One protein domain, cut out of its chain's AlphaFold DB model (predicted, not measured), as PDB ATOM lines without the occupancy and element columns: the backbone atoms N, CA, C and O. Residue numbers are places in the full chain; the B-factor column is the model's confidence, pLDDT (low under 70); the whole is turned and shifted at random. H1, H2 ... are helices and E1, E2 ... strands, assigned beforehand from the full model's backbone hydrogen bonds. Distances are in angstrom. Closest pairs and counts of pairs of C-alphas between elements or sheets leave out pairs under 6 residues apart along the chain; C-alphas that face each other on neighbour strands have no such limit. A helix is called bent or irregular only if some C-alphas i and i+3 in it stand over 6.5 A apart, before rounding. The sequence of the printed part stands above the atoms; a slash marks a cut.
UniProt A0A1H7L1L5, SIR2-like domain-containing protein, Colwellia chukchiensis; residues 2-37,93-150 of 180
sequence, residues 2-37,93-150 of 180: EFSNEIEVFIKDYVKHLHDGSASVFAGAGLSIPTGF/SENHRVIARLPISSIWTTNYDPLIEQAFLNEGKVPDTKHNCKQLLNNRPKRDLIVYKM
ATOM      1  N   GLU A   2     147.071 147.008 122.796       82.12
ATOM      2  CA  GLU A   2     146.510 145.729 123.263       82.12
ATOM      3  C   GLU A   2     145.208 146.032 124.006       82.12
ATOM      4  O   GLU A   2     145.200 146.855 124.923       82.12
ATOM      5  N   PHE A   3     144.107 145.429 123.566       87.00
ATOM      6  CA  PHE A   3     142.824 145.530 124.251       87.00
ATOM      7  C   PHE A   3     142.737 144.449 125.332       87.00
ATOM      8  O   PHE A   3     143.423 143.430 125.264       87.00
ATOM      9  N   SER A   4     141.900 144.651 126.352       93.62
ATOM     10  CA  SER A   4     141.605 143.559 127.281       93.62
ATOM     11  C   SER A   4     140.861 142.441 126.543       93.62
ATOM     12  O   SER A   4     140.112 142.700 125.599       93.62
ATOM     13  N   ASN A   5     141.011 141.198 127.007       92.19
ATOM     14  CA  ASN A   5     140.317 140.044 126.424       92.19
ATOM     15  C   ASN A   5     138.787 140.246 126.365       92.19
ATOM     16  O   ASN A   5     138.136 139.831 125.413       92.19
ATOM     17  N   GLU A   6     138.207 140.935 127.353       93.81
ATOM     18  CA  GLU A   6     136.778 141.283 127.366       93.81
ATOM     19  C   GLU A   6     136.392 142.204 126.199       93.81
ATOM     20  O   GLU A   6     135.387 141.969 125.527       93.81
ATOM     21  N   ILE A   7     137.214 143.221 125.916       92.62
ATOM     22  CA  ILE A   7     136.991 144.156 124.808       92.62
ATOM     23  C   ILE A   7     137.157 143.443 123.463       92.62
ATOM     24  O   ILE A   7     136.363 143.671 122.555       92.62
ATOM     25  N   GLU A   8     138.143 142.558 123.321       93.06
ATOM     26  CA  GLU A   8     138.336 141.798 122.079       93.06
ATOM     27  C   GLU A   8     137.150 140.879 121.769       93.06
ATOM     28  O   GLU A   8     136.686 140.824 120.626       93.06
ATOM     29  N   VAL A   9     136.622 140.196 122.790       94.12
ATOM     30  CA  VAL A   9     135.417 139.369 122.658       94.12
ATOM     31  C   VAL A   9     134.220 140.228 122.254       94.12
ATOM     32  O   VAL A   9     133.521 139.876 121.304       94.12
ATOM     33  N   PHE A  10     134.023 141.383 122.901       94.19
ATOM     34  CA  PHE A  10     132.959 142.319 122.537       94.19
ATOM     35  C   PHE A  10     133.080 142.796 121.086       94.19
ATOM     36  O   PHE A  10     132.100 142.739 120.348       94.19
ATOM     37  N   ILE A  11     134.268 143.234 120.654       93.25
ATOM     38  CA  ILE A  11     134.496 143.706 119.282       93.25
ATOM     39  C   ILE A  11     134.138 142.603 118.286       93.25
ATOM     40  O   ILE A  11     133.435 142.857 117.310       93.25
ATOM     41  N   LYS A  12     134.587 141.370 118.537       93.81
ATOM     42  CA  LYS A  12     134.327 140.236 117.650       93.81
ATOM     43  C   LYS A  12     132.832 139.932 117.520       93.81
ATOM     44  O   LYS A  12     132.348 139.752 116.402       93.81
ATOM     45  N   ASP A  13     132.107 139.902 118.635       95.06
ATOM     46  CA  ASP A  13     130.662 139.658 118.631       95.06
ATOM     47  C   ASP A  13     129.891 140.829 118.011       95.06
ATOM     48  O   ASP A  13     129.003 140.620 117.182       95.06
ATOM     49  N   TYR A  14     130.257 142.070 118.331       93.06
ATOM     50  CA  TYR A  14     129.594 143.248 117.780       93.06
ATOM     51  C   TYR A  14     129.791 143.360 116.263       93.06
ATOM     52  O   TYR A  14     128.833 143.629 115.539       93.06
ATOM     53  N   VAL A  15     130.993 143.069 115.752       93.44
ATOM     54  CA  VAL A  15     131.271 143.012 114.305       93.44
ATOM     55  C   VAL A  15     130.411 141.956 113.613       93.44
ATOM     56  O   VAL A  15     129.873 142.215 112.537       93.44
ATOM     57  N   LYS A  16     130.214 140.788 114.234       93.88
ATOM     58  CA  LYS A  16     129.296 139.771 113.705       93.88
ATOM     59  C   LYS A  16     127.868 140.319 113.594       93.88
ATOM     60  O   LYS A  16     127.266 140.236 112.529       93.88
ATOM     61  N   HIS A  17     127.358 140.956 114.649       93.00
ATOM     62  CA  HIS A  17     126.019 141.553 114.636       93.00
ATOM     63  C   HIS A  17     125.868 142.719 113.645       93.00
ATOM     64  O   HIS A  17     124.787 142.893 113.076       93.00
ATOM     65  N   LEU A  18     126.936 143.492 113.408       91.69
ATOM     66  CA  LEU A  18     126.988 144.524 112.367       91.69
ATOM     67  C   LEU A  18     126.818 143.912 110.973       91.69
ATOM     68  O   LEU A  18     126.000 144.395 110.195       91.69
ATOM     69  N   HIS A  19     127.537 142.828 110.669       90.12
ATOM     70  CA  HIS A  19     127.401 142.125 109.389       90.12
ATOM     71  C   HIS A  19     126.026 141.477 109.204       90.12
ATOM     72  O   HIS A  19     125.488 141.499 108.099       90.12
ATOM     73  N   ASP A  20     125.439 140.962 110.284       91.38
ATOM     74  CA  ASP A  20     124.100 140.366 110.273       91.38
ATOM     75  C   ASP A  20     122.974 141.424 110.210       91.38
ATOM     76  O   ASP A  20     121.796 141.074 110.144       91.38
ATOM     77  N   GLY A  21     123.303 142.724 110.264       87.62
ATOM     78  CA  GLY A  21     122.332 143.826 110.249       87.62
ATOM     79  C   GLY A  21     121.458 143.917 111.508       87.62
ATOM     80  O   GLY A  21     120.424 144.587 111.491       87.62
ATOM     81  N   SER A  22     121.862 143.239 112.587       89.88
ATOM     82  CA  SER A  22     121.127 143.141 113.858       89.88
ATOM     83  C   SER A  22     121.680 144.053 114.957       89.88
ATOM     84  O   SER A  22     121.069 144.182 116.017       89.88
ATOM     85  N   ALA A  23     122.818 144.703 114.712       91.19
ATOM     86  CA  ALA A  23     123.390 145.679 115.627       91.19
ATOM     87  C   ALA A  23     122.640 147.017 115.577       91.19
ATOM     88  O   ALA A  23     122.157 147.471 114.539       91.19
ATOM     89  N   SER A  24     122.574 147.680 116.725       92.56
ATOM     90  CA  SER A  24     122.105 149.058 116.854       92.56
ATOM     91  C   SER A  24     122.953 149.781 117.893       92.56
ATOM     92  O   SER A  24     123.635 149.145 118.701       92.56
ATOM     93  N   VAL A  25     122.942 151.109 117.842       91.25
ATOM     94  CA  VAL A  25     123.685 151.964 118.775       91.25
ATOM     95  C   VAL A  25     122.693 152.731 119.638       91.25
ATOM     96  O   VAL A  25     121.684 153.217 119.132       91.25
ATOM     97  N   PHE A  26     122.984 152.852 120.930       90.19
ATOM     98  CA  PHE A  26     122.310 153.795 121.814       90.19
ATOM     99  C   PHE A  26     123.295 154.906 122.187       90.19
ATOM    100  O   PHE A  26     124.322 154.647 122.813       90.19
ATOM    101  N   ALA A  27     122.993 156.130 121.774       85.06
ATOM    102  CA  ALA A  27     123.797 157.319 121.994       85.06
ATOM    103  C   ALA A  27     123.129 158.200 123.055       85.06
ATOM    104  O   ALA A  27     122.082 158.793 122.818       85.06
ATOM    105  N   GLY A  28     123.717 158.271 124.246       75.69
ATOM    106  CA  GLY A  28     123.290 159.228 125.268       75.69
ATOM    107  C   GLY A  28     124.053 160.549 125.169       75.69
ATOM    108  O   GLY A  28     124.973 160.694 124.360       75.69
ATOM    109  N   ALA A  29     123.765 161.466 126.092       62.81
ATOM    110  CA  ALA A  29     124.493 162.733 126.213       62.81
ATOM    111  C   ALA A  29     126.005 162.509 126.433       62.81
ATOM    112  O   ALA A  29     126.838 163.330 126.058       62.81
ATOM    113  N   GLY A  30     126.368 161.333 126.965       61.62
ATOM    114  CA  GLY A  30     127.747 160.885 127.130       61.62
ATOM    115  C   GLY A  30     128.573 160.806 125.839       61.62
ATOM    116  O   GLY A  30     129.795 160.925 125.890       61.62
ATOM    117  N   LEU A  31     127.925 160.638 124.681       64.00
ATOM    118  CA  LEU A  31     128.604 160.526 123.387       64.00
ATOM    119  C   LEU A  31     129.262 161.851 122.949       64.00
ATOM    120  O   LEU A  31     130.278 161.833 122.246       64.00
ATOM    121  N   SER A  32     128.715 162.974 123.422       54.03
ATOM    122  CA  SER A  32     129.116 164.346 123.080       54.03
ATOM    123  C   SER A  32     129.997 165.012 124.149       54.03
ATOM    124  O   SER A  32     130.320 166.189 124.033       54.03
ATOM    125  N   ILE A  33     130.432 164.272 125.184       47.69
ATOM    126  CA  ILE A  33     131.294 164.788 126.269       47.69
ATOM    127  C   ILE A  33     132.611 165.425 125.767       47.69
ATOM    128  O   ILE A  33     133.014 166.435 126.345       47.69
ATOM    129  N   PRO A  34     133.297 164.920 124.717       47.03
ATOM    130  CA  PRO A  34     134.564 165.518 124.285       47.03
ATOM    131  C   PRO A  34     134.446 166.861 123.541       47.03
ATOM    132  O   PRO A  34     135.469 167.510 123.355       47.03
ATOM    133  N   THR A  35     133.257 167.273 123.085       43.72
ATOM    134  CA  THR A  35     133.088 168.396 122.133       43.72
ATOM    135  C   THR A  35     132.198 169.520 122.647       43.72
ATOM    136  O   THR A  35     131.376 170.035 121.906       43.72
ATOM    137  N   GLY A  36     132.362 169.921 123.908       44.91
ATOM    138  CA  GLY A  36     131.560 171.018 124.449       44.91
ATOM    139  C   GLY A  36     130.125 170.560 124.648       44.91
ATOM    140  O   GLY A  36     129.212 170.990 123.957       44.91
ATOM    141  N   PHE A  37     129.953 169.619 125.580       45.06
ATOM    142  CA  PHE A  37     128.647 169.239 126.099       45.06
ATOM    143  C   PHE A  37     127.846 170.521 126.337       45.06
ATOM    144  O   PHE A  37     128.188 171.272 127.250       45.06
ATOM    145  N   SER A  93     131.513 165.674 116.855       82.00
ATOM    146  CA  SER A  93     132.641 164.910 117.426       82.00
ATOM    147  C   SER A  93     133.158 163.757 116.552       82.00
ATOM    148  O   SER A  93     132.466 163.236 115.678       82.00
ATOM    149  N   GLU A  94     134.375 163.282 116.846       84.06
ATOM    150  CA  GLU A  94     134.948 162.087 116.199       84.06
ATOM    151  C   GLU A  94     134.077 160.839 116.410       84.06
ATOM    152  O   GLU A  94     133.980 159.999 115.520       84.06
ATOM    153  N   ASN A  95     133.384 160.735 117.548       85.56
ATOM    154  CA  ASN A  95     132.499 159.603 117.819       85.56
ATOM    155  C   ASN A  95     131.330 159.552 116.828       85.56
ATOM    156  O   ASN A  95     130.977 158.469 116.363       85.56
ATOM    157  N   HIS A  96     130.759 160.709 116.474       88.44
ATOM    158  CA  HIS A  96     129.694 160.783 115.474       88.44
ATOM    159  C   HIS A  96     130.199 160.317 114.103       88.44
ATOM    160  O   HIS A  96     129.569 159.448 113.500       88.44
ATOM    161  N   ARG A  97     131.388 160.774 113.680       90.31
ATOM    162  CA  ARG A  97     132.037 160.334 112.430       90.31
ATOM    163  C   ARG A  97     132.278 158.827 112.394       90.31
ATOM    164  O   ARG A  97     132.019 158.172 111.387       90.31
ATOM    165  N   VAL A  98     132.772 158.256 113.493       90.62
ATOM    166  CA  VAL A  98     133.019 156.809 113.598       90.62
ATOM    167  C   VAL A  98     131.711 156.029 113.487       90.62
ATOM    168  O   VAL A  98     131.630 155.088 112.697       90.62
ATOM    169  N   ILE A  99     130.674 156.434 114.225       91.38
ATOM    170  CA  ILE A  99     129.356 155.786 114.186       91.38
ATOM    171  C   ILE A  99     128.731 155.901 112.795       91.38
ATOM    172  O   ILE A  99     128.197 154.914 112.287       91.38
ATOM    173  N   ALA A 100     128.847 157.063 112.148       93.00
ATOM    174  CA  ALA A 100     128.296 157.312 110.823       93.00
ATOM    175  C   ALA A 100     128.862 156.362 109.758       93.00
ATOM    176  O   ALA A 100     128.147 155.980 108.831       93.00
ATOM    177  N   ARG A 101     130.108 155.899 109.916       92.94
ATOM    178  CA  ARG A 101     130.750 154.928 109.014       92.94
ATOM    179  C   ARG A 101     130.289 153.492 109.228       92.94
ATOM    180  O   ARG A 101     130.367 152.690 108.296       92.94
ATOM    181  N   LEU A 102     129.768 153.152 110.406       92.19
ATOM    182  CA  LEU A 102     129.326 151.789 110.694       92.19
ATOM    183  C   LEU A 102     128.118 151.392 109.823       92.19
ATOM    184  O   LEU A 102     127.250 152.224 109.532       92.19
ATOM    185  N   PRO A 103     128.017 150.117 109.409       91.81
ATOM    186  CA  PRO A 103     126.870 149.601 108.665       91.81
ATOM    187  C   PRO A 103     125.694 149.280 109.607       91.81
ATOM    188  O   PRO A 103     125.214 148.152 109.651       91.81
ATOM    189  N   ILE A 104     125.245 150.259 110.399       92.81
ATOM    190  CA  ILE A 104     124.088 150.100 111.291       92.81
ATOM    191  C   ILE A 104     122.792 150.529 110.609       92.81
ATOM    192  O   ILE A 104     122.753 151.517 109.878       92.81
ATOM    193  N   SER A 105     121.717 149.796 110.890       91.38
ATOM    194  CA  SER A 105     120.375 150.060 110.356       91.38
ATOM    195  C   SER A 105     119.525 150.930 111.286       91.38
ATOM    196  O   SER A 105     118.541 151.532 110.846       91.38
ATOM    197  N   SER A 106     119.890 151.025 112.571       93.88
ATOM    198  CA  SER A 106     119.205 151.898 113.520       93.88
ATOM    199  C   SER A 106     120.105 152.437 114.631       93.88
ATOM    200  O   SER A 106     121.046 151.776 115.083       93.88
ATOM    201  N   ILE A 107     119.777 153.644 115.082       93.88
ATOM    202  CA  ILE A 107     120.370 154.306 116.239       93.88
ATOM    203  C   ILE A 107     119.264 154.888 117.114       93.88
ATOM    204  O   ILE A 107     118.237 155.356 116.621       93.88
ATOM    205  N   TRP A 108     119.478 154.847 118.419       92.25
ATOM    206  CA  TRP A 108     118.586 155.382 119.437       92.25
ATOM    207  C   TRP A 108     119.322 156.463 120.207       92.25
ATOM    208  O   TRP A 108     120.497 156.297 120.523       92.25
ATOM    209  N   THR A 109     118.651 157.567 120.506       86.44
ATOM    210  CA  THR A 109     119.250 158.674 121.246       86.44
ATOM    211  C   THR A 109     118.244 159.352 122.165       86.44
ATOM    212  O   THR A 109     117.048 159.448 121.866       86.44
ATOM    213  N   THR A 110     118.739 159.815 123.308       77.94
ATOM    214  CA  THR A 110     118.024 160.737 124.204       77.94
ATOM    215  C   THR A 110     118.380 162.193 123.926       77.94
ATOM    216  O   THR A 110     117.798 163.080 124.542       77.94
ATOM    217  N   ASN A 111     119.338 162.438 123.031       80.69
ATOM    218  CA  ASN A 111     119.783 163.776 122.687       80.69
ATOM    219  C   ASN A 111     118.776 164.452 121.754       80.69
ATOM    220  O   ASN A 111     118.096 163.804 120.953       80.69
ATOM    221  N   TYR A 112     118.704 165.774 121.865       76.31
ATOM    222  CA  TYR A 112     117.790 166.601 121.084       76.31
ATOM    223  C   TYR A 112     118.456 167.209 119.845       76.31
ATOM    224  O   TYR A 112     117.747 167.551 118.898       76.31
ATOM    225  N   ASP A 113     119.787 167.339 119.847       79.38
ATOM    226  CA  ASP A 113     120.585 167.929 118.768       79.38
ATOM    227  C   ASP A 113     120.557 167.082 117.479       79.38
ATOM    228  O   ASP A 113     120.219 165.896 117.540       79.38
ATOM    229  N   PRO A 114     120.864 167.673 116.310       84.94
ATOM    230  CA  PRO A 114     120.863 166.969 115.029       84.94
ATOM    231  C   PRO A 114     122.229 166.353 114.653       84.94
ATOM    232  O   PRO A 114     122.428 166.005 113.487       84.94
ATOM    233  N   LEU A 115     123.204 166.255 115.571       86.81
ATOM    234  CA  LEU A 115     124.595 165.924 115.216       86.81
ATOM    235  C   LEU A 115     124.744 164.515 114.639       86.81
ATOM    236  O   LEU A 115     125.525 164.301 113.714       86.81
ATOM    237  N   ILE A 116     123.981 163.553 115.158       89.06
ATOM    238  CA  ILE A 116     123.989 162.174 114.661       89.06
ATOM    239  C   ILE A 116     123.497 162.151 113.209       89.06
ATOM    240  O   ILE A 116     124.118 161.549 112.338       89.06
ATOM    241  N   GLU A 117     122.385 162.824 112.940       91.31
ATOM    242  CA  GLU A 117     121.762 162.931 111.628       91.31
ATOM    243  C   GLU A 117     122.696 163.614 110.629       91.31
ATOM    244  O   GLU A 117     122.863 163.123 109.511       91.31
ATOM    245  N   GLN A 118     123.334 164.712 111.044       90.69
ATOM    246  CA  GLN A 118     124.318 165.432 110.240       90.69
ATOM    247  C   GLN A 118     125.535 164.562 109.919       90.69
ATOM    248  O   GLN A 118     125.939 164.509 108.760       90.69
ATOM    249  N   ALA A 119     126.059 163.810 110.887       92.00
ATOM    250  CA  ALA A 119     127.171 162.889 110.666       92.00
ATOM    251  C   ALA A 119     126.844 161.833 109.595       92.00
ATOM    252  O   ALA A 119     127.641 161.573 108.692       92.00
ATOM    253  N   PHE A 120     125.637 161.258 109.635       94.19
ATOM    254  CA  PHE A 120     125.184 160.320 108.604       94.19
ATOM    255  C   PHE A 120     125.029 160.982 107.231       94.19
ATOM    256  O   PHE A 120     125.440 160.392 106.231       94.19
ATOM    257  N   LEU A 121     124.481 162.198 107.173       93.50
ATOM    258  CA  LEU A 121     124.377 162.963 105.927       93.50
ATOM    259  C   LEU A 121     125.759 163.277 105.333       93.50
ATOM    260  O   LEU A 121     125.938 163.147 104.122       93.50
ATOM    261  N   ASN A 122     126.736 163.627 106.173       93.00
ATOM    262  CA  ASN A 122     128.119 163.904 105.775       93.00
ATOM    263  C   ASN A 122     128.815 162.661 105.190       93.00
ATOM    264  O   ASN A 122     129.601 162.780 104.252       93.00
ATOM    265  N   GLU A 123     128.477 161.466 105.681       94.44
ATOM    266  CA  GLU A 123     128.935 160.178 105.135       94.44
ATOM    267  C   GLU A 123     128.092 159.713 103.920       94.44
ATOM    268  O   GLU A 123     128.251 158.601 103.418       94.44
ATOM    269  N   GLY A 124     127.173 160.551 103.423       93.88
ATOM    270  CA  GLY A 124     126.350 160.268 102.244       93.88
ATOM    271  C   GLY A 124     125.189 159.300 102.487       93.88
ATOM    272  O   GLY A 124     124.610 158.794 101.524       93.88
ATOM    273  N   LYS A 125     124.836 159.043 103.750       95.44
ATOM    274  CA  LYS A 125     123.706 158.198 104.150       95.44
ATOM    275  C   LYS A 125     122.448 159.038 104.355       95.44
ATOM    276  O   LYS A 125     122.498 160.204 104.735       95.44
ATOM    277  N   VAL A 126     121.290 158.430 104.130       94.88
ATOM    278  CA  VAL A 126     119.970 159.051 104.259       94.88
ATOM    279  C   VAL A 126     119.319 158.605 105.573       94.88
ATOM    280  O   VAL A 126     118.709 157.528 105.613       94.88
ATOM    281  N   PRO A 127     119.404 159.406 106.655       95.00
ATOM    282  CA  PRO A 127     118.720 159.101 107.903       95.00
ATOM    283  C   PRO A 127     117.203 159.333 107.800       95.00
ATOM    284  O   PRO A 127     116.708 160.272 107.158       95.00
ATOM    285  N   ASP A 128     116.455 158.456 108.465       95.12
ATOM    286  CA  ASP A 128     115.022 158.580 108.714       95.12
ATOM    287  C   ASP A 128     114.772 158.853 110.203       95.12
ATOM    288  O   ASP A 128     114.707 157.927 111.014       95.12
ATOM    289  N   THR A 129     114.664 160.129 110.567       93.69
ATOM    290  CA  THR A 129     114.529 160.559 111.964       93.69
ATOM    291  C   THR A 129     113.098 160.398 112.476       93.69
ATOM    292  O   THR A 129     112.127 160.815 111.839       93.69
ATOM    293  N   LYS A 130     112.964 159.781 113.653       91.25
ATOM    294  CA  LYS A 130     111.712 159.510 114.364       91.25
ATOM    295  C   LYS A 130     111.784 160.142 115.745       91.25
ATOM    296  O   LYS A 130     112.477 159.635 116.619       91.25
ATOM    297  N   HIS A 131     111.037 161.214 115.944       87.50
ATOM    298  CA  HIS A 131     111.003 161.982 117.187       87.50
ATOM    299  C   HIS A 131     109.581 162.113 117.766       87.50
ATOM    300  O   HIS A 131     109.373 162.743 118.800       87.50
ATOM    301  N   ASN A 132     108.572 161.517 117.117       82.38
ATOM    302  CA  ASN A 132     107.223 161.374 117.660       82.38
ATOM    303  C   ASN A 132     106.552 160.052 117.236       82.38
ATOM    304  O   ASN A 132     106.902 159.436 116.228       82.38
ATOM    305  N   CYS A 133     105.525 159.627 117.983       81.31
ATOM    306  CA  CYS A 133     104.848 158.348 117.740       81.31
ATOM    307  C   CYS A 133     104.174 158.254 116.363       81.31
ATOM    308  O   CYS A 133     104.061 157.165 115.809       81.31
ATOM    309  N   LYS A 134     103.726 159.378 115.785       84.94
ATOM    310  CA  LYS A 134     103.060 159.375 114.471       84.94
ATOM    311  C   LYS A 134     104.036 159.022 113.348       84.94
ATOM    312  O   LYS A 134     103.633 158.406 112.365       84.94
ATOM    313  N   GLN A 135     105.309 159.379 113.501       86.56
ATOM    314  CA  GLN A 135     106.356 159.059 112.535       86.56
ATOM    315  C   GLN A 135     106.724 157.574 112.526       86.56
ATOM    316  O   GLN A 135     107.220 157.102 111.509       86.56
ATOM    317  N   LEU A 136     106.445 156.825 113.601       86.00
ATOM    318  CA  LEU A 136     106.712 155.381 113.664       86.00
ATOM    319  C   LEU A 136     105.884 154.579 112.649       86.00
ATOM    320  O   LEU A 136     106.266 153.473 112.280       86.00
ATOM    321  N   LEU A 137     104.763 155.140 112.189       85.50
ATOM    322  CA  LEU A 137     103.869 154.504 111.220       85.50
ATOM    323  C   LEU A 137     104.341 154.658 109.767       85.50
ATOM    324  O   LEU A 137     103.827 153.973 108.889       85.50
ATOM    325  N   ASN A 138     105.301 155.547 109.504       86.69
ATOM    326  CA  ASN A 138     105.757 155.880 108.159       86.69
ATOM    327  C   ASN A 138     107.267 155.688 108.050       86.69
ATOM    328  O   ASN A 138     107.999 156.044 108.965       86.69
ATOM    329  N   ASN A 139     107.755 155.211 106.907       87.94
ATOM    330  CA  ASN A 139     109.189 155.080 106.641       87.94
ATOM    331  C   ASN A 139     109.592 155.965 105.464       87.94
ATOM    332  O   ASN A 139     108.887 156.019 104.454       87.94
ATOM    333  N   ARG A 140     110.741 156.636 105.582       90.00
ATOM    334  CA  ARG A 140     111.315 157.415 104.484       90.00
ATOM    335  C   ARG A 140     111.796 156.465 103.375       90.00
ATOM    336  O   ARG A 140     112.566 155.546 103.664       90.00
ATOM    337  N   PRO A 141     111.372 156.654 102.110       89.25
ATOM    338  CA  PRO A 141     111.892 155.873 100.992       89.25
ATOM    339  C   PRO A 141     113.404 156.066 100.830       89.25
ATOM    340  O   PRO A 141     113.895 157.178 101.011       89.25
ATOM    341  N   LYS A 142     114.119 155.004 100.427       90.62
ATOM    342  CA  LYS A 142     115.580 155.013 100.192       90.62
ATOM    343  C   LYS A 142     116.420 155.459 101.401       90.62
ATOM    344  O   LYS A 142     117.501 156.003 101.218       90.62
ATOM    345  N   ARG A 143     115.912 155.272 102.619       93.44
ATOM    346  CA  ARG A 143     116.702 155.482 103.835       93.44
ATOM    347  C   ARG A 143     117.783 154.413 103.970       93.44
ATOM    348  O   ARG A 143     117.532 153.254 103.639       93.44
ATOM    349  N   ASP A 144     118.906 154.798 104.554       94.00
ATOM    350  CA  ASP A 144     119.977 153.873 104.933       94.00
ATOM    351  C   ASP A 144     119.833 153.418 106.390       94.00
ATOM    352  O   ASP A 144     120.160 152.281 106.722       94.00
ATOM    353  N   LEU A 145     119.285 154.279 107.256       95.12
ATOM    354  CA  LEU A 145     119.072 153.977 108.669       95.12
ATOM    355  C   LEU A 145     117.886 154.735 109.272       95.12
ATOM    356  O   LEU A 145     117.344 155.668 108.676       95.12
ATOM    357  N   ILE A 146     117.521 154.351 110.494       95.12
ATOM    358  CA  ILE A 146     116.528 155.039 111.325       95.12
ATOM    359  C   ILE A 146     117.213 155.661 112.538       95.12
ATOM    360  O   ILE A 146     117.967 154.980 113.230       95.12
ATOM    361  N   VAL A 147     116.897 156.924 112.821       94.31
ATOM    362  CA  VAL A 147     117.349 157.627 114.027       94.31
ATOM    363  C   VAL A 147     116.149 157.816 114.947       94.31
ATOM    364  O   VAL A 147     115.246 158.588 114.637       94.31
ATOM    365  N   TYR A 148     116.102 157.099 116.065       91.62
ATOM    366  CA  TYR A 148     115.038 157.217 117.060       91.62
ATOM    367  C   TYR A 148     115.437 158.210 118.151       91.62
ATOM    368  O   TYR A 148     116.264 157.892 119.006       91.62
ATOM    369  N   LYS A 149     114.817 159.391 118.158       87.88
ATOM    370  CA  LYS A 149     114.996 160.405 119.203       87.88
ATOM    371  C   LYS A 149     113.874 160.287 120.216       87.88
ATOM    372  O   LYS A 149     112.730 160.661 119.961       87.88
ATOM    373  N   MET A 150     114.193 159.725 121.373       80.81
ATOM    374  CA  MET A 150     113.177 159.321 122.345       80.81
ATOM    375  C   MET A 150     112.502 160.508 123.029       80.81
ATOM    376  O   MET A 150     111.322 160.424 123.364       80.81
TER     377      MET A 150
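This is residues 2 to 37 and 93 to 150 of the 180 residues of the protein "SIR2-like domain-containing protein" of Colwellia chukchiensis (UniProt A0A1H7L1L5). A small twisted wall of four parallel strands, in the order E1, E2, E4, E3, has H4 over one face, with H3 packed on H4. H1 reaches away as an arm at one end of the long axis, its residues 5 to 10 sticking out, and H5 sits at the other end, past E3. The printed part has 94 residues, running H1 E1 H2 H3 E2 H4 E3 H5 E4, of mixed class. It is compact, with a radius of gyration of the C-alphas of 14.1 A and spans of 44 by 34 by 24 A.

Find C-alpha 5 at (140.317, 140.044, 126.424); from there H1 runs 21.5 A to residue 19. Next come E1, residues 24 to 27, and H2, residues 29 to 35, irregular, with C-alphas 31 and 34 7.8 A apart. Past the cut read H3, 94 to 101, E2, 106 to 109, H4, 115 to 122, E3, 127 to 130, and H5, 133 to 137. E4, residues 145 to 149, runs 13.0 A to C-alpha 149 at (114.996, 160.405, 119.203).

Look for N 27 and O 108, 2.8 A, between E1 and E2; N 107 and O 146, 2.9 A, between E2 and E4; and N 130 and O 147, 2.8 A, between E4 and E3. H4 is on the sheet, over E4, at a height of 9.7 A, and runs along the strands, at 16 degrees to E4 on the local plane. E2, H4, E3 form a split strand-helix-strand unit, parallel strands joined through a helix with E4 between them; E3, H5, E4 form an unsplit one, and both crossovers are right-handed. H3 touches H4, C-alphas Ala 100 and Phe 120 closest at 4.9 A, at a steep tilt of 51 degrees, the same way. H3, only just on the sheet with 5 pairs of C-alphas within 10 A, only grazes it, as does H5 with residues 135 to 137. H2 and H3 only just touch, with 3 pairs of C-alphas within 8 A, Leu 31 and Asn 95 closest at 6.9 A. H1 and H2 are not on the sheet. O i to N i+4 pairs are within hydrogen-bond range throughout H1, H3 and H4, but in 0 of 3 in H2 and 0 of 1 in H5, where O i to N i+3 gives 3 of 4 and 2 of 2.

The C-alphas farthest apart, Glu 2 and Lys 134, are 46.4 A apart. Residues 38 to 92 are not printed; C-alphas 37 and 93 are 10.5 A apart across the cut. Of the links printed whole, none is long. Confidence is under 70 in residues 29 to 37.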